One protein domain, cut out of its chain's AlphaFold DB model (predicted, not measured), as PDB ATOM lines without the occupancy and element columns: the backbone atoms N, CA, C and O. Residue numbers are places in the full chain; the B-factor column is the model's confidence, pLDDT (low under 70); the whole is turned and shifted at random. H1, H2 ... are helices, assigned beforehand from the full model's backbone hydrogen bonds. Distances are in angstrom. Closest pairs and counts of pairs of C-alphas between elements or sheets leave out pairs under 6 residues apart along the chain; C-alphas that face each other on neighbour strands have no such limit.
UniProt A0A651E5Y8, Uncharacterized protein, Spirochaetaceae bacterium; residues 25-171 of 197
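What this domain is: This is residues 25 to 171 of the 197 residues of an uncharacterized protein of Spirochaetaceae bacterium (UniProt A0A651E5Y8). H2, H3 and H4 lie side by side in an up-and-down bundle, each running against the one before; H1 meets one end of H2 in a V, short H5 packs crosswise on H3, and H6 ends in residues 163 to 171, which stick out. The printed part has 147 residues, with six named helices that hold 128 of them and no named strand; its class is all helix, and the whole is loose, with a radius of gyration of the C-alphas of 19.7 A and spans of 68 by 42 by 26 A.

Where its parts are: H1, residues 27 to 58, starts at C-alpha (-26.219, -97.709, 2.976) and spans 45.5 A. H2 is 60 to 93, 48.8 A; H3 100 to 116; H4 121 to 131; H5 137 to 146; H6 148 to 171, 35.5 A, ending at (7.030, -81.951, 50.505).

How they stand to each other: H1 touches H2 with residues 51 to 55 alone, at a steep tilt of 50 degrees; closest C-alphas, Ser 55 and Val 63, 5.8 A. Hairpin H2 and H3 touch, closest C-alphas Ser 78 and Gly 113, 5.6 A; hairpin H3 and H4, Ser 112 and Gly 127, 4.5 A. H5 touches H3, about perpendicular at 75 degrees; closest C-alphas, Gly 140 and Arg 104, 3.9 A. H6 is near H2. Every O i to N i+4 pair is within hydrogen-bond range in H2, H4 and H5; H1 has 24 of 28, H3 12 of 13, H6 17 of 20.

The domain as a whole: The farthest C-alphas, Glu 56 and Asp 171, are 68.4 A apart. The printed part has no cut and no long link; pLDDT is under 70 in 63 residues, among them 133 to 171.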
ATOM      1  N   LEU A  25     -20.242 -93.984   4.385       69.69
ATOM      2  CA  LEU A  25     -21.150 -94.080   3.241       69.69
ATOM      3  C   LEU A  25     -21.671 -95.508   2.990       69.69
ATOM      4  O   LEU A  25     -22.043 -95.861   1.874       69.69
ATOM      5  N   LYS A  26     -21.719 -96.356   4.020       79.31
ATOM      6  CA  LYS A  26     -22.461 -97.615   3.929       79.31
ATOM      7  C   LYS A  26     -23.970 -97.328   3.949       79.31
ATOM      8  O   LYS A  26     -24.409 -96.529   4.777       79.31
ATOM      9  N   PRO A  27     -24.786 -97.999   3.117       72.44
ATOM     10  CA  PRO A  27     -26.219 -97.709   2.976       72.44
ATOM     11  C   PRO A  27     -27.004 -97.854   4.290       72.44
ATOM     12  O   PRO A  27     -27.950 -97.107   4.537       72.44
ATOM     13  N   GLU A  28     -26.563 -98.762   5.164       78.00
ATOM     14  CA  GLU A  28     -27.107 -98.979   6.511       78.00
ATOM     15  C   GLU A  28     -26.974 -97.744   7.425       78.00
ATOM     16  O   GLU A  28     -27.938 -97.366   8.091       78.00
ATOM     17  N   ASN A  29     -25.834 -97.046   7.387       76.88
ATOM     18  CA  ASN A  29     -25.603 -95.824   8.168       76.88
ATOM     19  C   ASN A  29     -26.040 -94.558   7.424       76.88
ATOM     20  O   ASN A  29     -26.415 -93.573   8.061       76.88
ATOM     21  N   ALA A  30     -26.037 -94.585   6.088       81.12
ATOM     22  CA  ALA A  30     -26.429 -93.456   5.253       81.12
ATOM     23  C   ALA A  30     -27.876 -93.030   5.524       81.12
ATOM     24  O   ALA A  30     -28.148 -91.837   5.621       81.12
ATOM     25  N   ARG A  31     -28.799 -93.982   5.726       83.25
ATOM     26  CA  ARG A  31     -30.198 -93.661   6.052       83.25
ATOM     27  C   ARG A  31     -30.328 -92.948   7.399       83.25
ATOM     28  O   ARG A  31     -31.043 -91.954   7.486       83.25
ATOM     29  N   ALA A  32     -29.642 -93.435   8.432       82.19
ATOM     30  CA  ALA A  32     -29.665 -92.818   9.757       82.19
ATOM     31  C   ALA A  32     -29.000 -91.434   9.745       82.19
ATOM     32  O   ALA A  32     -29.539 -90.486  10.312       82.19
ATOM     33  N   PHE A  33     -27.870 -91.302   9.047       81.44
ATOM     34  CA  PHE A  33     -27.186 -90.027   8.858       81.44
ATOM     35  C   PHE A  33     -28.061 -89.024   8.108       81.44
ATOM     36  O   PHE A  33     -28.209 -87.899   8.569       81.44
ATOM     37  N   LEU A  34     -28.704 -89.436   7.012       85.00
ATOM     38  CA  LEU A  34     -29.621 -88.593   6.245       85.00
ATOM     39  C   LEU A  34     -30.797 -88.119   7.107       85.00
ATOM     40  O   LEU A  34     -31.116 -86.935   7.103       85.00
ATOM     41  N   PHE A  35     -31.396 -89.019   7.893       88.19
ATOM     42  CA  PHE A  35     -32.471 -88.665   8.823       88.19
ATOM     43  C   PHE A  35     -32.028 -87.675   9.901       88.19
ATOM     44  O   PHE A  35     -32.837 -86.865  10.340       88.19
ATOM     45  N   TRP A  36     -30.764 -87.725  10.323       85.00
ATOM     46  CA  TRP A  36     -30.207 -86.788  11.298       85.00
ATOM     47  C   TRP A  36     -29.790 -85.456  10.661       85.00
ATOM     48  O   TRP A  36     -29.920 -84.401  11.275       85.00
ATOM     49  N   LEU A  37     -29.330 -85.490   9.412       85.69
ATOM     50  CA  LEU A  37     -28.935 -84.317   8.636       85.69
ATOM     51  C   LEU A  37     -30.149 -83.481   8.212       85.69
ATOM     52  O   LEU A  37     -30.071 -82.257   8.161       85.69
ATOM     53  N   LEU A  38     -31.282 -84.133   7.944       89.56
ATOM     54  CA  LEU A  38     -32.523 -83.493   7.515       89.56
ATOM     55  C   LEU A  38     -33.024 -82.394   8.480       89.56
ATOM     56  O   LEU A  38     -33.213 -81.267   8.021       89.56
ATOM     57  N   PRO A  39     -33.202 -82.638   9.797       87.06
ATOM     58  CA  PRO A  39     -33.623 -81.592  10.726       87.06
ATOM     59  C   PRO A  39     -32.571 -80.487  10.873       87.06
ATOM     60  O   PRO A  39     -32.936 -79.322  10.985       87.06
ATOM     61  N   VAL A  40     -31.277 -80.824  10.815       84.31
ATOM     62  CA  VAL A  40     -30.192 -79.829  10.851       84.31
ATOM     63  C   VAL A  40     -30.286 -78.891   9.646       84.31
ATOM     64  O   VAL A  40     -30.214 -77.674   9.802       84.31
ATOM     65  N   SER A  41     -30.519 -79.441   8.454       89.81
ATOM     66  CA  SER A  41     -30.715 -78.653   7.239       89.81
ATOM     67  C   SER A  41     -31.987 -77.807   7.292       89.81
ATOM     68  O   SER A  41     -31.967 -76.674   6.819       89.81
ATOM     69  N   MET A  42     -33.081 -78.328   7.854       91.12
ATOM     70  CA  MET A  42     -34.323 -77.572   8.052       91.12
ATOM     71  C   MET A  42     -34.104 -76.362   8.962       91.12
ATOM     72  O   MET A  42     -34.523 -75.264   8.613       91.12
ATOM     73  N   ILE A  43     -33.406 -76.538  10.089       86.75
ATOM     74  CA  ILE A  43     -33.085 -75.437  11.011       86.75
ATOM     75  C   ILE A  43     -32.264 -74.362  10.295       86.75
ATOM     76  O   ILE A  43     -32.605 -73.185  10.377       86.75
ATOM     77  N   LEU A  44     -31.233 -74.762   9.542       87.81
ATOM     78  CA  LEU A  44     -30.386 -73.828   8.797       87.81
ATOM     79  C   LEU A  44     -31.182 -73.039   7.742       87.81
ATOM     80  O   LEU A  44     -30.962 -71.844   7.555       87.81
ATOM     81  N   LEU A  45     -32.121 -73.706   7.064       91.88
ATOM     82  CA  LEU A  45     -32.977 -73.084   6.058       91.88
ATOM     83  C   LEU A  45     -33.949 -72.076   6.684       91.88
ATOM     84  O   LEU A  45     -34.129 -70.987   6.143       91.88
ATOM     85  N   ILE A  46     -34.542 -72.420   7.832       91.94
ATOM     86  CA  ILE A  46     -35.405 -71.513   8.596       91.94
ATOM     87  C   ILE A  46     -34.607 -70.287   9.043       91.94
ATOM     88  O   ILE A  46     -35.088 -69.167   8.892       91.94
ATOM     89  N   ASP A  47     -33.383 -70.474   9.537       89.62
ATOM     90  CA  ASP A  47     -32.530 -69.359   9.946       89.62
ATOM     91  C   ASP A  47     -32.224 -68.416   8.781       89.62
ATOM     92  O   ASP A  47     -32.469 -67.212   8.883       89.62
ATOM     93  N   ALA A  48     -31.788 -68.955   7.640       90.38
ATOM     94  CA  ALA A  48     -31.543 -68.159   6.440       90.38
ATOM     95  C   ALA A  48     -32.800 -67.389   5.999       90.38
ATOM     96  O   ALA A  48     -32.726 -66.194   5.714       90.38
ATOM     97  N   TYR A  49     -33.963 -68.046   6.008       93.69
ATOM     98  CA  TYR A  49     -35.239 -67.414   5.679       93.69
ATOM     99  C   TYR A  49     -35.591 -66.275   6.648       93.69
ATOM    100  O   TYR A  49     -35.967 -65.190   6.207       93.69
ATOM    101  N   THR A  50     -35.415 -66.471   7.959       90.50
ATOM    102  CA  THR A  50     -35.675 -65.415   8.953       90.50
ATOM    103  C   THR A  50     -34.737 -64.221   8.810       90.50
ATOM    104  O   THR A  50     -35.186 -63.087   8.967       90.50
ATOM    105  N   ILE A  51     -33.465 -64.444   8.464       90.19
ATOM    106  CA  ILE A  51     -32.509 -63.361   8.203       90.19
ATOM    107  C   ILE A  51     -32.949 -62.548   6.985       90.19
ATOM    108  O   ILE A  51     -32.947 -61.321   7.050       90.19
ATOM    109  N   ILE A  52     -33.357 -63.215   5.901       92.88
ATOM    110  CA  ILE A  52     -33.842 -62.545   4.688       92.88
ATOM    111  C   ILE A  52     -35.082 -61.708   5.016       92.88
ATOM    112  O   ILE A  52     -35.086 -60.506   4.755       92.88
ATOM    113  N   LEU A  53     -36.081 -62.298   5.677       94.12
ATOM    114  CA  LEU A  53     -37.321 -61.604   6.032       94.12
ATOM    115  C   LEU A  53     -37.073 -60.396   6.951       94.12
ATOM    116  O   LEU A  53     -37.648 -59.327   6.758       94.12
ATOM    117  N   ALA A  54     -36.183 -60.537   7.936       91.38
ATOM    118  CA  ALA A  54     -35.797 -59.427   8.801       91.38
ATOM    119  C   ALA A  54     -35.031 -58.342   8.028       91.38
ATOM    120  O   ALA A  54     -35.189 -57.151   8.308       91.38
ATOM    121  N   SER A  55     -34.200 -58.737   7.058       94.88
ATOM    122  CA  SER A  55     -33.389 -57.804   6.270       94.88
ATOM    123  C   SER A  55     -34.231 -56.907   5.368       94.88
ATOM    124  O   SER A  55     -33.847 -55.760   5.150       94.88
ATOM    125  N   GLU A  56     -35.393 -57.383   4.916       95.62
ATOM    126  CA  GLU A  56     -36.344 -56.581   4.141       95.62
ATOM    127  C   GLU A  56     -36.973 -55.458   4.980       95.62
ATOM    128  O   GLU A  56     -37.227 -54.376   4.458       95.62
ATOM    129  N   GLN A  57     -37.182 -55.679   6.283       95.62
ATOM    130  CA  GLN A  57     -37.816 -54.695   7.172       95.62
ATOM    131  C   GLN A  57     -36.824 -53.704   7.791       95.62
ATOM    132  O   GLN A  57     -37.112 -52.512   7.872       95.62
ATOM    133  N   PHE A  58     -35.664 -54.184   8.247       94.88
ATOM    134  CA  PHE A  58     -34.708 -53.388   9.032       94.88
ATOM    135  C   PHE A  58     -33.424 -53.035   8.268       94.88
ATOM    136  O   PHE A  58     -32.590 -52.277   8.764       94.88
ATOM    137  N   GLY A  59     -33.250 -53.579   7.063       94.75
ATOM    138  CA  GLY A  59     -32.033 -53.452   6.272       94.75
ATOM    139  C   GLY A  59     -30.984 -54.510   6.622       94.75
ATOM    140  O   GLY A  59     -30.745 -54.851   7.784       94.75
ATOM    141  N   ALA A  60     -30.303 -55.015   5.591       92.00
ATOM    142  CA  ALA A  60     -29.354 -56.123   5.712       92.00
ATOM    143  C   ALA A  60     -28.205 -55.857   6.701       92.00
ATOM    144  O   ALA A  60     -27.861 -56.736   7.490       92.00
ATOM    145  N   TYR A  61     -27.638 -54.644   6.707       94.94
ATOM    146  CA  TYR A  61     -26.521 -54.303   7.593       94.94
ATOM    147  C   TYR A  61     -26.906 -54.323   9.076       94.94
ATOM    148  O   TYR A  61     -26.130 -54.803   9.902       94.94
ATOM    149  N   MET A  62     -28.108 -53.844   9.417       93.81
ATOM    150  CA  MET A  62     -28.586 -53.835  10.802       93.81
ATOM    151  C   MET A  62     -28.827 -55.262  11.298       93.81
ATOM    152  O   MET A  62     -28.363 -55.622  12.380       93.81
ATOM    153  N   VAL A  63     -29.476 -56.099  10.483       92.62
ATOM    154  CA  VAL A  63     -29.733 -57.508  10.820       92.62
ATOM    155  C   VAL A  63     -28.432 -58.291  10.986       92.62
ATOM    156  O   VAL A  63     -28.288 -59.027  11.960       92.62
ATOM    157  N   LEU A  64     -27.453 -58.089  10.099       89.81
ATOM    158  CA  LEU A  64     -26.127 -58.701  10.229       89.81
ATOM    159  C   LEU A  64     -25.415 -58.272  11.515       89.81
ATOM    160  O   LEU A  64     -24.877 -59.124  12.220       89.81
ATOM    161  N   ALA A  65     -25.435 -56.979  11.853       93.69
ATOM    162  CA  ALA A  65     -24.807 -56.474  13.073       93.69
ATOM    163  C   ALA A  65     -25.465 -57.049  14.340       93.69
ATOM    164  O   ALA A  65     -24.773 -57.499  15.258       93.69
ATOM    165  N   VAL A  66     -26.799 -57.096  14.386       90.69
ATOM    166  CA  VAL A  66     -27.540 -57.693  15.507       90.69
ATOM    167  C   VAL A  66     -27.269 -59.194  15.594       90.69
ATOM    168  O   VAL A  66     -26.951 -59.696  16.669       90.69
ATOM    169  N   SER A  67     -27.303 -59.916  14.473       87.69
ATOM    170  CA  SER A  67     -26.995 -61.349  14.460       87.69
ATOM    171  C   SER A  67     -25.576 -61.618  14.963       87.69
ATOM    172  O   SER A  67     -25.388 -62.471  15.824       87.69
ATOM    173  N   ALA A  68     -24.581 -60.874  14.475       88.81
ATOM    174  CA  ALA A  68     -23.189 -61.049  14.877       88.81
ATOM    175  C   ALA A  68     -22.981 -60.755  16.370       88.81
ATOM    176  O   ALA A  68     -22.283 -61.504  17.055       88.81
ATOM    177  N   THR A  69     -23.605 -59.695  16.892       91.00
ATOM    178  CA  THR A  69     -23.507 -59.348  18.317       91.00
ATOM    179  C   THR A  69     -24.171 -60.400  19.201       91.00
ATOM    180  O   THR A  69     -23.555 -60.819  20.180       91.00
ATOM    181  N   VAL A  70     -25.359 -60.896  18.843       87.88
ATOM    182  CA  VAL A  70     -26.054 -61.971  19.576       87.88
ATOM    183  C   VAL A  70     -25.241 -63.267  19.566       87.88
ATOM    184  O   VAL A  70     -25.041 -63.866  20.626       87.88
ATOM    185  N   THR A  71     -24.715 -63.673  18.408       85.56
ATOM    186  CA  THR A  71     -23.834 -64.843  18.278       85.56
ATOM    187  C   THR A  71     -22.599 -64.701  19.167       85.56
ATOM    188  O   THR A  71     -22.296 -65.597  19.956       85.56
ATOM    189  N   LEU A  72     -21.918 -63.553  19.112       88.19
ATOM    190  CA  LEU A  72     -20.732 -63.295  19.928       88.19
ATOM    191  C   LEU A  72     -21.049 -63.361  21.430       88.19
ATOM    192  O   LEU A  72     -20.304 -63.981  22.195       88.19
ATOM    193  N   LEU A  73     -22.167 -62.766  21.853       86.00
ATOM    194  CA  LEU A  73     -22.604 -62.766  23.248       86.00
ATOM    195  C   LEU A  73     -22.920 -64.186  23.735       86.00
ATOM    196  O   LEU A  73     -22.499 -64.583  24.823       86.00
ATOM    197  N   GLY A  74     -23.609 -64.980  22.914       80.88
ATOM    198  CA  GLY A  74     -23.935 -66.373  23.215       80.88
ATOM    199  C   GLY A  74     -22.704 -67.271  23.334       80.88
ATOM    200  O   GLY A  74     -22.594 -68.069  24.275       80.88
ATOM    201  N   VAL A  75     -21.725 -67.100  22.440       80.25
ATOM    202  CA  VAL A  75     -20.429 -67.791  22.517       80.25
ATOM    203  C   VAL A  75     -19.682 -67.393  23.791       80.25
ATOM    204  O   VAL A  75     -19.201 -68.263  24.521       80.25
ATOM    205  N   LEU A  76     -19.637 -66.099  24.121       85.44
ATOM    206  CA  LEU A  76     -18.987 -65.605  25.336       85.44
ATOM    207  C   LEU A  76     -19.616 -66.204  26.604       85.44
ATOM    208  O   LEU A  76     -18.900 -66.700  27.479       85.44
ATOM    209  N   ILE A  77     -20.949 -66.220  26.688       79.50
ATOM    210  CA  ILE A  77     -21.692 -66.843  27.792       79.50
ATOM    211  C   ILE A  77     -21.374 -68.341  27.883       79.50
ATOM    212  O   ILE A  77     -21.145 -68.858  28.982       79.50
ATOM    213  N   SER A  78     -21.304 -69.037  26.747       76.56
ATOM    214  CA  SER A  78     -20.972 -70.464  26.698       76.56
ATOM    215  C   SER A  78     -19.561 -70.731  27.233       76.56
ATOM    216  O   SER A  78     -19.387 -71.586  28.104       76.56
ATOM    217  N   ILE A  79     -18.562 -69.941  26.820       77.88
ATOM    218  CA  ILE A  79     -17.179 -70.039  27.318       77.88
ATOM    219  C   ILE A  79     -17.121 -69.784  28.829       77.88
ATOM    220  O   ILE A  79     -16.481 -70.538  29.568       77.88
ATOM    221  N   LEU A  80     -17.805 -68.744  29.313       80.44
ATOM    222  CA  LEU A  80     -17.878 -68.427  30.741       80.44
ATOM    223  C   LEU A  80     -18.529 -69.566  31.536       80.44
ATOM    224  O   LEU A  80     -18.032 -69.934  32.604       80.44
ATOM    225  N   SER A  81     -19.603 -70.159  31.008       74.44
ATOM    226  CA  SER A  81     -20.258 -71.325  31.602       74.44
ATOM    227  C   SER A  81     -19.292 -72.511  31.676       74.44
ATOM    228  O   SER A  81     -19.113 -73.069  32.759       74.44
ATOM    229  N   ILE A  82     -18.600 -72.850  30.585       73.88
ATOM    230  CA  ILE A  82     -17.627 -73.954  30.544       73.88
ATOM    231  C   ILE A  82     -16.520 -73.741  31.582       73.88
ATOM    232  O   ILE A  82     -16.258 -74.633  32.390       73.88
ATOM    233  N   ARG A  83     -15.926 -72.540  31.646       77.81
ATOM    234  CA  ARG A  83     -14.878 -72.207  32.631       77.81
ATOM    235  C   ARG A  83     -15.369 -72.345  34.073       77.81
ATOM    236  O   ARG A  83     -14.649 -72.872  34.923       77.81
ATOM    237  N   ARG A  84     -16.598 -71.905  34.370       76.00
ATOM    238  CA  ARG A  84     -17.209 -72.070  35.703       76.00
ATOM    239  C   ARG A  84     -17.383 -73.547  36.064       76.00
ATOM    240  O   ARG A  84     -17.091 -73.927  37.197       76.00
ATOM    241  N   HIS A  85     -17.813 -74.379  35.118       71.69
ATOM    242  CA  HIS A  85     -18.021 -75.809  35.356       71.69
ATOM    243  C   HIS A  85     -16.702 -76.574  35.473       71.69
ATOM    244  O   HIS A  85     -16.592 -77.415  36.357       71.69
ATOM    245  N   GLN A  86     -15.667 -76.222  34.705       70.81
ATOM    246  CA  GLN A  86     -14.322 -76.785  34.877       70.81
ATOM    247  C   GLN A  86     -13.754 -76.530  36.280       70.81
ATOM    248  O   GLN A  86     -13.198 -77.437  36.893       70.81
ATOM    249  N   ARG A  87     -13.927 -75.316  36.826       73.88
ATOM    250  CA  ARG A  87     -13.494 -75.006  38.203       73.88
ATOM    251  C   ARG A  87     -14.236 -75.848  39.242       73.88
ATOM    252  O   ARG A  87     -13.625 -76.306  40.203       73.88
ATOM    253  N   ARG A  88     -15.539 -76.070  39.045       69.12
ATOM    254  CA  ARG A  88     -16.337 -76.951  39.913       69.12
ATOM    255  C   ARG A  88     -15.930 -78.420  39.763       69.12
ATOM    256  O   ARG A  88     -15.862 -79.107  40.771       69.12
ATOM    257  N   LEU A  89     -15.597 -78.867  38.551       65.25
ATOM    258  CA  LEU A  89     -15.126 -80.227  38.283       65.25
ATOM    259  C   LEU A  89     -13.789 -80.507  38.966       65.25
ATOM    260  O   LEU A  89     -13.679 -81.518  39.646       65.25
ATOM    261  N   ARG A  90     -12.820 -79.583  38.898       66.00
ATOM    262  CA  ARG A  90     -11.550 -79.723  39.636       66.00
ATOM    263  C   ARG A  90     -11.769 -79.879  41.146       66.00
ATOM    264  O   ARG A  90     -11.133 -80.721  41.765       66.00
ATOM    265  N   ARG A  91     -12.717 -79.134  41.729       63.81
ATOM    266  CA  ARG A  91     -13.083 -79.282  43.151       63.81
ATOM    267  C   ARG A  91     -13.812 -80.597  43.455       63.81
ATOM    268  O   ARG A  91     -13.605 -81.158  44.519       63.81
ATOM    269  N   ALA A  92     -14.645 -81.096  42.540       60.22
ATOM    270  CA  ALA A  92     -15.379 -82.353  42.720       60.22
ATOM    271  C   ALA A  92     -14.483 -83.598  42.575       60.22
ATOM    272  O   ALA A  92     -14.675 -84.572  43.296       60.22
ATOM    273  N   VAL A  93     -13.471 -83.546  41.700       60.12
ATOM    274  CA  VAL A  93     -12.441 -84.594  41.576       60.12
ATOM    275  C   VAL A  93     -11.652 -84.738  42.881       60.12
ATOM    276  O   VAL A  93     -11.345 -85.857  43.281       60.12
ATOM    277  N   PHE A  94     -11.425 -83.631  43.596       56.25
ATOM    278  CA  PHE A  94     -10.789 -83.615  44.918       56.25
ATOM    279  C   PHE A  94     -11.575 -84.397  45.988       56.25
ATOM    280  O   PHE A  94     -10.997 -84.882  46.951       56.25
ATOM    281  N   LEU A  95     -12.891 -84.550  45.808       57.25
ATOM    282  CA  LEU A  95     -13.792 -85.259  46.724       57.25
ATOM    283  C   LEU A  95     -14.040 -86.723  46.317       57.25
ATOM    284  O   LEU A  95     -14.872 -87.390  46.928       57.25
ATOM    285  N   SER A  96     -13.343 -87.252  45.300       53.66
ATOM    286  CA  SER A  96     -13.456 -88.649  44.828       53.66
ATOM    287  C   SER A  96     -14.873 -89.117  44.436       53.66
ATOM    288  O   SER A  96     -15.133 -90.312  44.318       53.66
ATOM    289  N   ALA A  97     -15.793 -88.186  44.159       54.47
ATOM    290  CA  ALA A  97     -17.126 -88.499  43.648       54.47
ATOM    291  C   ALA A  97     -17.098 -88.630  42.115       54.47
ATOM    292  O   ALA A  97     -16.589 -87.748  41.423       54.47
ATOM    293  N   HIS A  98     -17.666 -89.713  41.573       55.78
ATOM    294  CA  HIS A  98     -17.710 -89.977  40.130       55.78
ATOM    295  C   HIS A  98     -18.548 -88.901  39.400       55.78
ATOM    296  O   HIS A  98     -19.766 -88.830  39.600       55.78
ATOM    297  N   PRO A  99     -17.952 -88.039  38.552       62.62
ATOM    298  CA  PRO A  99     -18.605 -86.813  38.094       62.62
ATOM    299  C   PRO A  99     -19.464 -87.006  36.829       62.62
ATOM    300  O   PRO A  99     -19.491 -86.147  35.945       62.62
ATOM    301  N   ASN A 100     -20.236 -88.096  36.748       62.44
ATOM    302  CA  ASN A 100     -21.107 -88.396  35.598       62.44
ATOM    303  C   ASN A 100     -22.126 -87.281  35.300       62.44
ATOM    304  O   ASN A 100     -22.459 -87.021  34.143       62.44
ATOM    305  N   SER A 101     -22.597 -86.569  36.327       64.75
ATOM    306  CA  SER A 101     -23.501 -85.426  36.159       64.75
ATOM    307  C   SER A 101     -22.806 -84.190  35.579       64.75
ATOM    308  O   SER A 101     -23.425 -83.441  34.824       64.75
ATOM    309  N   MET A 102     -21.517 -83.975  35.859       64.12
ATOM    310  CA  MET A 102     -20.781 -82.817  35.342       64.12
ATOM    311  C   MET A 102     -20.392 -82.971  33.877       64.12
ATOM    312  O   MET A 102     -20.446 -81.984  33.140       64.12
ATOM    313  N   TYR A 103     -20.079 -84.186  33.426       65.75
ATOM    314  CA  TYR A 103     -19.822 -84.436  32.008       65.75
ATOM    315  C   TYR A 103     -21.042 -84.134  31.135       65.75
ATOM    316  O   TYR A 103     -20.887 -83.556  30.058       65.75
ATOM    317  N   ARG A 104     -22.258 -84.397  31.632       66.12
ATOM    318  CA  ARG A 104     -23.504 -84.001  30.947       66.12
ATOM    319  C   ARG A 104     -23.617 -82.493  30.792       66.12
ATOM    320  O   ARG A 104     -24.017 -82.011  29.739       66.12
ATOM    321  N   ILE A 105     -23.232 -81.739  31.818       66.50
ATOM    322  CA  ILE A 105     -23.314 -80.275  31.785       66.50
ATOM    323  C   ILE A 105     -22.270 -79.682  30.829       66.50
ATOM    324  O   ILE A 105     -22.563 -78.721  30.114       66.50
ATOM    325  N   ILE A 106     -21.070 -80.263  30.782       68.12
ATOM    326  CA  ILE A 106     -20.016 -79.854  29.847       68.12
ATOM    327  C   ILE A 106     -20.431 -80.180  28.409       68.12
ATOM    328  O   ILE A 106     -20.364 -79.300  27.555       68.12
ATOM    329  N   GLY A 107     -20.939 -81.391  28.159       68.19
ATOM    330  CA  GLY A 107     -21.449 -81.798  26.850       68.19
ATOM    331  C   GLY A 107     -22.592 -80.906  26.362       68.19
ATOM    332  O   GLY A 107     -22.551 -80.417  25.236       68.19
ATOM    333  N   ALA A 108     -23.561 -80.598  27.228       69.12
ATOM    334  CA  ALA A 108     -24.648 -79.677  26.899       69.12
ATOM    335  C   ALA A 108     -24.146 -78.252  26.598       69.12
ATOM    336  O   ALA A 108     -24.635 -77.619  25.667       69.12
ATOM    337  N   SER A 109     -23.143 -77.766  27.339       70.44
ATOM    338  CA  SER A 109     -22.537 -76.446  27.092       70.44
ATOM    339  C   SER A 109     -21.747 -76.402  25.779       70.44
ATOM    340  O   SER A 109     -21.688 -75.366  25.124       70.44
ATOM    341  N   PHE A 110     -21.139 -77.521  25.378       73.12
ATOM    342  CA  PHE A 110     -20.449 -77.632  24.095       73.12
ATOM    343  C   PHE A 110     -21.442 -77.614  22.928       73.12
ATOM    344  O   PHE A 110     -21.268 -76.856  21.978       73.12
ATOM    345  N   VAL A 111     -22.528 -78.387  23.038       75.12
ATOM    346  CA  VAL A 111     -23.612 -78.397  22.044       75.12
ATOM    347  C   VAL A 111     -24.275 -77.025  21.940       75.12
ATOM    348  O   VAL A 111     -24.502 -76.556  20.828       75.12
ATOM    349  N   SER A 112     -24.529 -76.340  23.062       71.75
ATOM    350  CA  SER A 112     -25.090 -74.984  23.020       71.75
ATOM    351  C   SER A 112     -24.143 -73.992  22.348       71.75
ATOM    352  O   SER A 112     -24.598 -73.145  21.590       71.75
ATOM    353  N   GLY A 113     -22.833 -74.108  22.595       71.06
ATOM    354  CA  GLY A 113     -21.819 -73.290  21.931       71.06
ATOM    355  C   GLY A 113     -21.787 -73.519  20.419       71.06
ATOM    356  O   GLY A 113     -21.698 -72.559  19.662       71.06
ATOM    357  N   LEU A 114     -21.927 -74.774  19.980       74.50
ATOM    358  CA  LEU A 114     -21.993 -75.117  18.560       74.50
ATOM    359  C   LEU A 114     -23.271 -74.582  17.897       74.50
ATOM    360  O   LEU A 114     -23.208 -74.083  16.779       74.50
ATOM    361  N   LEU A 115     -24.409 -74.629  18.597       74.19
ATOM    362  CA  LEU A 115     -25.661 -74.029  18.128       74.19
ATOM    363  C   LEU A 115     -25.561 -72.504  18.023       74.19
ATOM    364  O   LEU A 115     -26.003 -71.934  17.035       74.19
ATOM    365  N   PHE A 116     -24.931 -71.843  18.997       73.81
ATOM    366  CA  PHE A 116     -24.717 -70.396  18.941       73.81
ATOM    367  C   PHE A 116     -23.793 -69.954  17.806       73.81
ATOM    368  O   PHE A 116     -23.882 -68.807  17.382       73.81
ATOM    369  N   LEU A 117     -22.917 -70.838  17.321       73.56
ATOM    370  CA  LEU A 117     -22.035 -70.550  16.192       73.56
ATOM    371  C   LEU A 117     -22.804 -70.439  14.865       73.56
ATOM    372  O   LEU A 117     -22.309 -69.821  13.924       73.56
ATOM    373  N   GLY A 118     -24.003 -71.025  14.787       73.38
ATOM    374  CA  GLY A 118     -24.884 -70.892  13.634       73.38
ATOM    375  C   GLY A 118     -25.332 -69.437  13.442       73.38
ATOM    376  O   GLY A 118     -25.792 -68.817  14.405       73.38
ATOM    377  N   PRO A 119     -25.212 -68.868  12.228       67.69
ATOM    378  CA  PRO A 119     -25.730 -67.539  11.945       67.69
ATOM    379  C   PRO A 119     -27.256 -67.609  11.851       67.69
ATOM    380  O   PRO A 119     -27.801 -67.977  10.813       67.69
ATOM    381  N   GLY A 120     -27.947 -67.264  12.938       75.44
ATOM    382  CA  GLY A 120     -29.388 -67.054  12.889       75.44
ATOM    383  C   GLY A 120     -30.102 -67.039  14.236       75.44
ATOM    384  O   GLY A 120     -29.563 -67.413  15.282       75.44
ATOM    385  N   ALA A 121     -31.329 -66.522  14.204       76.31
ATOM    386  CA  ALA A 121     -32.145 -66.275  15.385       76.31
ATOM    387  C   ALA A 121     -32.653 -67.575  16.022       76.31
ATOM    388  O   ALA A 121     -32.695 -67.682  17.247       76.31
ATOM    389  N   VAL A 122     -33.007 -68.573  15.214       81.00
ATOM    390  CA  VAL A 122     -33.505 -69.871  15.677       81.00
ATOM    391  C   VAL A 122     -32.374 -70.680  16.293       81.00
ATOM    392  O   VAL A 122     -32.549 -71.213  17.390       81.00
ATOM    393  N   SER A 123     -31.197 -70.718  15.662       82.25
ATOM    394  CA  SER A 123     -30.017 -71.367  16.248       82.25
ATOM    395  C   SER A 123     -29.580 -70.690  17.549       82.25
ATOM    396  O   SER A 123     -29.294 -71.382  18.529       82.25
ATOM    397  N   ALA A 124     -29.622 -69.354  17.619       79.00
ATOM    398  CA  ALA A 124     -29.359 -68.614  18.853       79.00
ATOM    399  C   ALA A 124     -30.397 -68.914  19.951       79.00
ATOM    400  O   ALA A 124     -30.029 -69.118  21.109       79.00
ATOM    401  N   LEU A 125     -31.685 -68.999  19.600       80.12
ATOM    402  CA  LEU A 125     -32.758 -69.326  20.541       80.12
ATOM    403  C   LEU A 125     -32.628 -70.763  21.063       80.12
ATOM    404  O   LEU A 125     -32.716 -70.989  22.267       80.12
ATOM    405  N   LEU A 126     -32.355 -71.729  20.184       78.25
ATOM    406  CA  LEU A 126     -32.096 -73.123  20.558       78.25
ATOM    407  C   LEU A 126     -30.820 -73.254  21.401       78.25
ATOM    408  O   LEU A 126     -30.795 -74.022  22.365       78.25
ATOM    409  N   GLY A 127     -29.774 -72.490  21.079       75.25
ATOM    410  CA  GLY A 127     -28.540 -72.414  21.858       75.25
ATOM    411  C   GLY A 127     -28.791 -71.870  23.266       75.25
ATOM    412  O   GLY A 127     -28.346 -72.464  24.251       75.25
ATOM    413  N   ALA A 128     -29.574 -70.794  23.384       77.31
ATOM    414  CA  ALA A 128     -30.006 -70.238  24.664       77.31
ATOM    415  C   ALA A 128     -30.878 -71.230  25.450       77.31
ATOM    416  O   ALA A 128     -30.675 -71.413  26.652       77.31
ATOM    417  N   LEU A 129     -31.793 -71.925  24.768       79.12
ATOM    418  CA  LEU A 129     -32.657 -72.939  25.364       79.12
ATOM    419  C   LEU A 129     -31.827 -74.096  25.933       79.12
ATOM    420  O   LEU A 129     -32.038 -74.490  27.075       79.12
ATOM    421  N   CYS A 130     -30.807 -74.568  25.209       73.06
ATOM    422  CA  CYS A 130     -29.865 -75.585  25.693       73.06
ATOM    423  C   CYS A 130     -29.025 -75.117  26.892       73.06
ATOM    424  O   CYS A 130     -28.481 -75.941  27.631       73.06
ATOM    425  N   LEU A 131     -28.904 -73.807  27.111       69.94
ATOM    426  CA  LEU A 131     -28.209 -73.255  28.267       69.94
ATOM    427  C   LEU A 131     -29.042 -73.355  29.555       69.94
ATOM    428  O   LEU A 131     -28.454 -73.367  30.641       69.94
ATOM    429  N   LEU A 132     -30.370 -73.470  29.454       75.75
ATOM    430  CA  LEU A 132     -31.268 -73.601  30.601       75.75
ATOM    431  C   LEU A 132     -31.145 -74.986  31.258       75.75
ATOM    432  O   LEU A 132     -31.108 -76.006  30.569       75.75
ATOM    433  N   PRO A 133     -31.137 -75.061  32.603       67.19
ATOM    434  CA  PRO A 133     -30.889 -76.302  33.341       67.19
ATOM    435  C   PRO A 133     -31.887 -77.421  33.018       67.19
ATOM    436  O   PRO A 133     -31.497 -78.584  32.997       67.19
ATOM    437  N   VAL A 134     -33.139 -77.072  32.705       69.19
ATOM    438  CA  VAL A 134     -34.205 -78.031  32.367       69.19
ATOM    439  C   VAL A 134     -33.915 -78.745  31.044       69.19
ATOM    440  O   VAL A 134     -34.053 -79.962  30.945       69.19
ATOM    441  N   PHE A 135     -33.429 -78.010  30.041       67.00
ATOM    442  CA  PHE A 135     -33.150 -78.547  28.708       67.00
ATOM    443  C   PHE A 135     -31.736 -79.116  28.566       67.00
ATOM    444  O   PHE A 135     -31.461 -79.800  27.587       67.00
ATOM    445  N   ARG A 136     -30.845 -78.915  29.549       64.94
ATOM    446  CA  ARG A 136     -29.485 -79.492  29.555       64.94
ATOM    447  C   ARG A 136     -29.455 -81.018  29.652       64.94
ATOM    448  O   ARG A 136     -28.453 -81.626  29.280       64.94
ATOM    449  N   LEU A 137     -30.521 -81.645  30.151       62.00
ATOM    450  CA  LEU A 137     -30.553 -83.081  30.444       62.00
ATOM    451  C   LEU A 137     -30.464 -83.951  29.184       62.00
ATOM    452  O   LEU A 137     -29.711 -84.921  29.172       62.00
ATOM    453  N   ILE A 138     -31.189 -83.590  28.124       68.38
ATOM    454  CA  ILE A 138     -31.296 -84.380  26.888       68.38
ATOM    455  C   ILE A 138     -30.003 -84.326  26.050       68.38
ATOM    456  O   ILE A 138     -29.409 -85.384  25.823       68.38
ATOM    457  N   PRO A 139     -29.498 -83.145  25.629       58.78
ATOM    458  CA  PRO A 139     -28.259 -83.068  24.858       58.78
ATOM    459  C   PRO A 139     -27.056 -83.518  25.693       58.78
ATOM    460  O   PRO A 139     -26.173 -84.197  25.176       58.78
ATOM    461  N   GLY A 140     -27.049 -83.222  26.999       58.62
ATOM    462  CA  GLY A 140     -26.019 -83.695  27.919       58.62
ATOM    463  C   GLY A 140     -25.979 -85.218  28.012       58.62
ATOM    464  O   GLY A 140     -24.904 -85.799  27.913       58.62
ATOM    465  N   TYR A 141     -27.132 -85.883  28.128       62.88
ATOM    466  CA  TYR A 141     -27.204 -87.346  28.150       62.88
ATOM    467  C   TYR A 141     -26.690 -87.978  26.854       62.88
ATOM    468  O   TYR A 141     -25.902 -88.919  26.912       62.88
ATOM    469  N   ILE A 142     -27.089 -87.444  25.696       66.94
ATOM    470  CA  ILE A 142     -26.684 -87.969  24.384       66.94
ATOM    471  C   ILE A 142     -25.166 -87.868  24.202       66.94
ATOM    472  O   ILE A 142     -24.534 -88.830  23.772       66.94
ATOM    473  N   VAL A 143     -24.573 -86.725  24.556       61.06
ATOM    474  CA  VAL A 143     -23.123 -86.522  24.436       61.06
ATOM    475  C   VAL A 143     -22.369 -87.395  25.432       61.06
ATOM    476  O   VAL A 143     -21.442 -88.093  25.035       61.06
ATOM    477  N   THR A 144     -22.767 -87.420  26.706       63.75
ATOM    478  CA  THR A 144     -22.057 -88.221  27.716       63.75
ATOM    479  C   THR A 144     -22.136 -89.710  27.420       63.75
ATOM    480  O   THR A 144     -21.114 -90.370  27.499       63.75
ATOM    481  N   LYS A 145     -23.292 -90.224  26.980       67.62
ATOM    482  CA  LYS A 145     -23.446 -91.639  26.609       67.62
ATOM    483  C   LYS A 145     -22.576 -92.032  25.412       67.62
ATOM    484  O   LYS A 145     -22.120 -93.162  25.320       67.62
ATOM    485  N   ARG A 146     -22.351 -91.111  24.470       65.62
ATOM    486  CA  ARG A 146     -21.534 -91.377  23.275       65.62
ATOM    487  C   ARG A 146     -20.030 -91.306  23.548       65.62
ATOM    488  O   ARG A 146     -19.260 -91.901  22.807       65.62
ATOM    489  N   PHE A 147     -19.629 -90.567  24.579       60.91
ATOM    490  CA  PHE A 147     -18.230 -90.342  24.943       60.91
ATOM    491  C   PHE A 147     -17.849 -90.978  26.284       60.91
ATOM    492  O   PHE A 147     -16.790 -90.656  26.812       60.91
ATOM    493  N   GLU A 148     -18.682 -91.855  26.843       66.31
ATOM    494  CA  GLU A 148     -18.508 -92.420  28.188       66.31
ATOM    495  C   GLU A 148     -17.138 -93.098  28.349       66.31
ATOM    496  O   GLU A 148     -16.391 -92.749  29.262       66.31
ATOM    497  N   ASP A 149     -16.743 -93.928  27.377       63.50
ATOM    498  CA  ASP A 149     -15.436 -94.600  27.361       63.50
ATOM    499  C   ASP A 149     -14.264 -93.604  27.286       63.50
ATOM    500  O   ASP A 149     -13.275 -93.714  28.010       63.50
ATOM    501  N   TYR A 150     -14.383 -92.567  26.451       63.34
ATOM    502  CA  TYR A 150     -13.334 -91.552  26.287       63.34
ATOM    503  C   TYR A 150     -13.201 -90.654  27.526       63.34
ATOM    504  O   TYR A 150     -12.100 -90.276  27.924       63.34
ATOM    505  N   LEU A 151     -14.325 -90.319  28.162       62.84
ATOM    506  CA  LEU A 151     -14.374 -89.520  29.386       62.84
ATOM    507  C   LEU A 151     -13.783 -90.284  30.575       62.84
ATOM    508  O   LEU A 151     -13.132 -89.658  31.413       62.84
ATOM    509  N   GLY A 152     -13.944 -91.612  30.610       64.12
ATOM    510  CA  GLY A 152     -13.269 -92.494  31.562       64.12
ATOM    511  C   GLY A 152     -11.746 -92.386  31.470       64.12
ATOM    512  O   GLY A 152     -11.086 -92.134  32.478       64.12
ATOM    513  N   HIS A 153     -11.190 -92.443  30.257       66.00
ATOM    514  CA  HIS A 153      -9.751 -92.252  30.049       66.00
ATOM    515  C   HIS A 153      -9.277 -90.852  30.455       66.00
ATOM    516  O   HIS A 153      -8.266 -90.716  31.138       66.00
ATOM    517  N   VAL A 154     -10.012 -89.792  30.102       65.12
ATOM    518  CA  VAL A 154      -9.660 -88.414  30.504       65.12
ATOM    519  C   VAL A 154      -9.692 -88.243  32.028       65.12
ATOM    520  O   VAL A 154      -8.843 -87.545  32.582       65.12
ATOM    521  N   TYR A 155     -10.643 -88.877  32.722       66.00
ATOM    522  CA  TYR A 155     -10.680 -88.902  34.185       66.00
ATOM    523  C   TYR A 155      -9.441 -89.586  34.772       66.00
ATOM    524  O   TYR A 155      -8.842 -89.075  35.719       66.00
ATOM    525  N   GLU A 156      -9.034 -90.710  34.191       66.56
ATOM    526  CA  GLU A 156      -7.850 -91.456  34.607       66.56
ATOM    527  C   GLU A 156      -6.561 -90.640  34.408       66.56
ATOM    528  O   GLU A 156      -5.761 -90.529  35.338       66.56
ATOM    529  N   TYR A 157      -6.420 -89.944  33.273       69.25
ATOM    530  CA  TYR A 157      -5.316 -89.007  33.036       69.25
ATOM    531  C   TYR A 157      -5.291 -87.849  34.043       69.25
ATOM    532  O   TYR A 157      -4.240 -87.547  34.607       69.25
ATOM    533  N   LEU A 158      -6.440 -87.224  34.323       64.81
ATOM    534  CA  LEU A 158      -6.534 -86.139  35.312       64.81
ATOM    535  C   LEU A 158      -6.196 -86.619  36.730       64.81
ATOM    536  O   LEU A 158      -5.589 -85.882  37.507       64.81
ATOM    537  N   LYS A 159      -6.564 -87.858  37.074       66.12
ATOM    538  CA  LYS A 159      -6.188 -88.486  38.344       66.12
ATOM    539  C   LYS A 159      -4.673 -88.695  38.424       66.12
ATOM    540  O   LYS A 159      -4.086 -88.388  39.456       66.12
ATOM    541  N   MET A 160      -4.036 -89.163  37.350       66.69
ATOM    542  CA  MET A 160      -2.581 -89.368  37.288       66.69
ATOM    543  C   MET A 160      -1.793 -88.049  37.374       66.69
ATOM    544  O   MET A 160      -0.813 -87.976  38.113       66.69
ATOM    545  N   GLU A 161      -2.249 -86.988  36.699       63.31
ATOM    546  CA  GLU A 161      -1.641 -85.648  36.768       63.31
ATOM    547  C   GLU A 161      -1.696 -85.068  38.194       63.31
ATOM    548  O   GLU A 161      -0.736 -84.462  38.677       63.31
ATOM    549  N   HIS A 162      -2.802 -85.290  38.912       54.72
ATOM    550  CA  HIS A 162      -2.922 -84.889  40.315       54.72
ATOM    551  C   HIS A 162      -2.080 -85.733  41.271       54.72
ATOM    552  O   HIS A 162      -1.533 -85.169  42.214       54.72
ATOM    553  N   VAL A 163      -1.909 -87.032  41.026       58.22
ATOM    554  CA  VAL A 163      -0.985 -87.863  41.818       58.22
ATOM    555  C   VAL A 163       0.464 -87.380  41.653       58.22
ATOM    556  O   VAL A 163       1.190 -87.321  42.640       58.22
ATOM    557  N   GLN A 164       0.864 -86.934  40.456       54.28
ATOM    558  CA  GLN A 164       2.185 -86.329  40.221       54.28
ATOM    559  C   GLN A 164       2.340 -84.907  40.784       54.28
ATOM    560  O   GLN A 164       3.429 -84.528  41.200       54.28
ATOM    561  N   SER A 165       1.274 -84.104  40.819       52.47
ATOM    562  CA  SER A 165       1.327 -82.755  41.413       52.47
ATOM    563  C   SER A 165       1.205 -82.771  42.945       52.47
ATOM    564  O   SER A 165       1.713 -81.875  43.616       52.47
ATOM    565  N   GLY A 166       0.564 -83.795  43.516       47.34
ATOM    566  CA  GLY A 166       0.418 -83.993  44.961       47.34
ATOM    567  C   GLY A 166       1.713 -84.401  45.671       47.34
ATOM    568  O   GLY A 166       1.864 -84.101  46.855       47.34
ATOM    569  N   SER A 167       2.674 -84.999  44.954       47.88
ATOM    570  CA  SER A 167       4.022 -85.253  45.482       47.88
ATOM    571  C   SER A 167       4.901 -84.000  45.507       47.88
ATOM    572  O   SER A 167       5.797 -83.922  46.329       47.88
ATOM    573  N   ALA A 168       4.628 -82.989  44.673       49.31
ATOM    574  CA  ALA A 168       5.359 -81.717  44.714       49.31
ATOM    575  C   ALA A 168       4.824 -80.741  45.783       49.31
ATOM    576  O   ALA A 168       5.562 -79.880  46.247       49.31
ATOM    577  N   PHE A 169       3.549 -80.868  46.178       45.16
ATOM    578  CA  PHE A 169       2.925 -80.018  47.203       45.16
ATOM    579  C   PHE A 169       3.007 -80.614  48.623       45.16
ATOM    580  O   PHE A 169       3.011 -79.858  49.592       45.16
ATOM    581  N   SER A 170       3.107 -81.945  48.772       46.19
ATOM    582  CA  SER A 170       3.256 -82.582  50.098       46.19
ATOM    583  C   SER A 170       4.618 -82.325  50.744       46.19
ATOM    584  O   SER A 170       4.685 -82.195  51.961       46.19
ATOM    585  N   ASP A 171       5.685 -82.169  49.955       48.72
ATOM    586  CA  ASP A 171       7.030 -81.951  50.505       48.72
ATOM    587  C   ASP A 171       7.233 -80.527  51.051       48.72
ATOM    588  O   ASP A 171       8.118 -80.301  51.869       48.72
TER     589      ASP A 171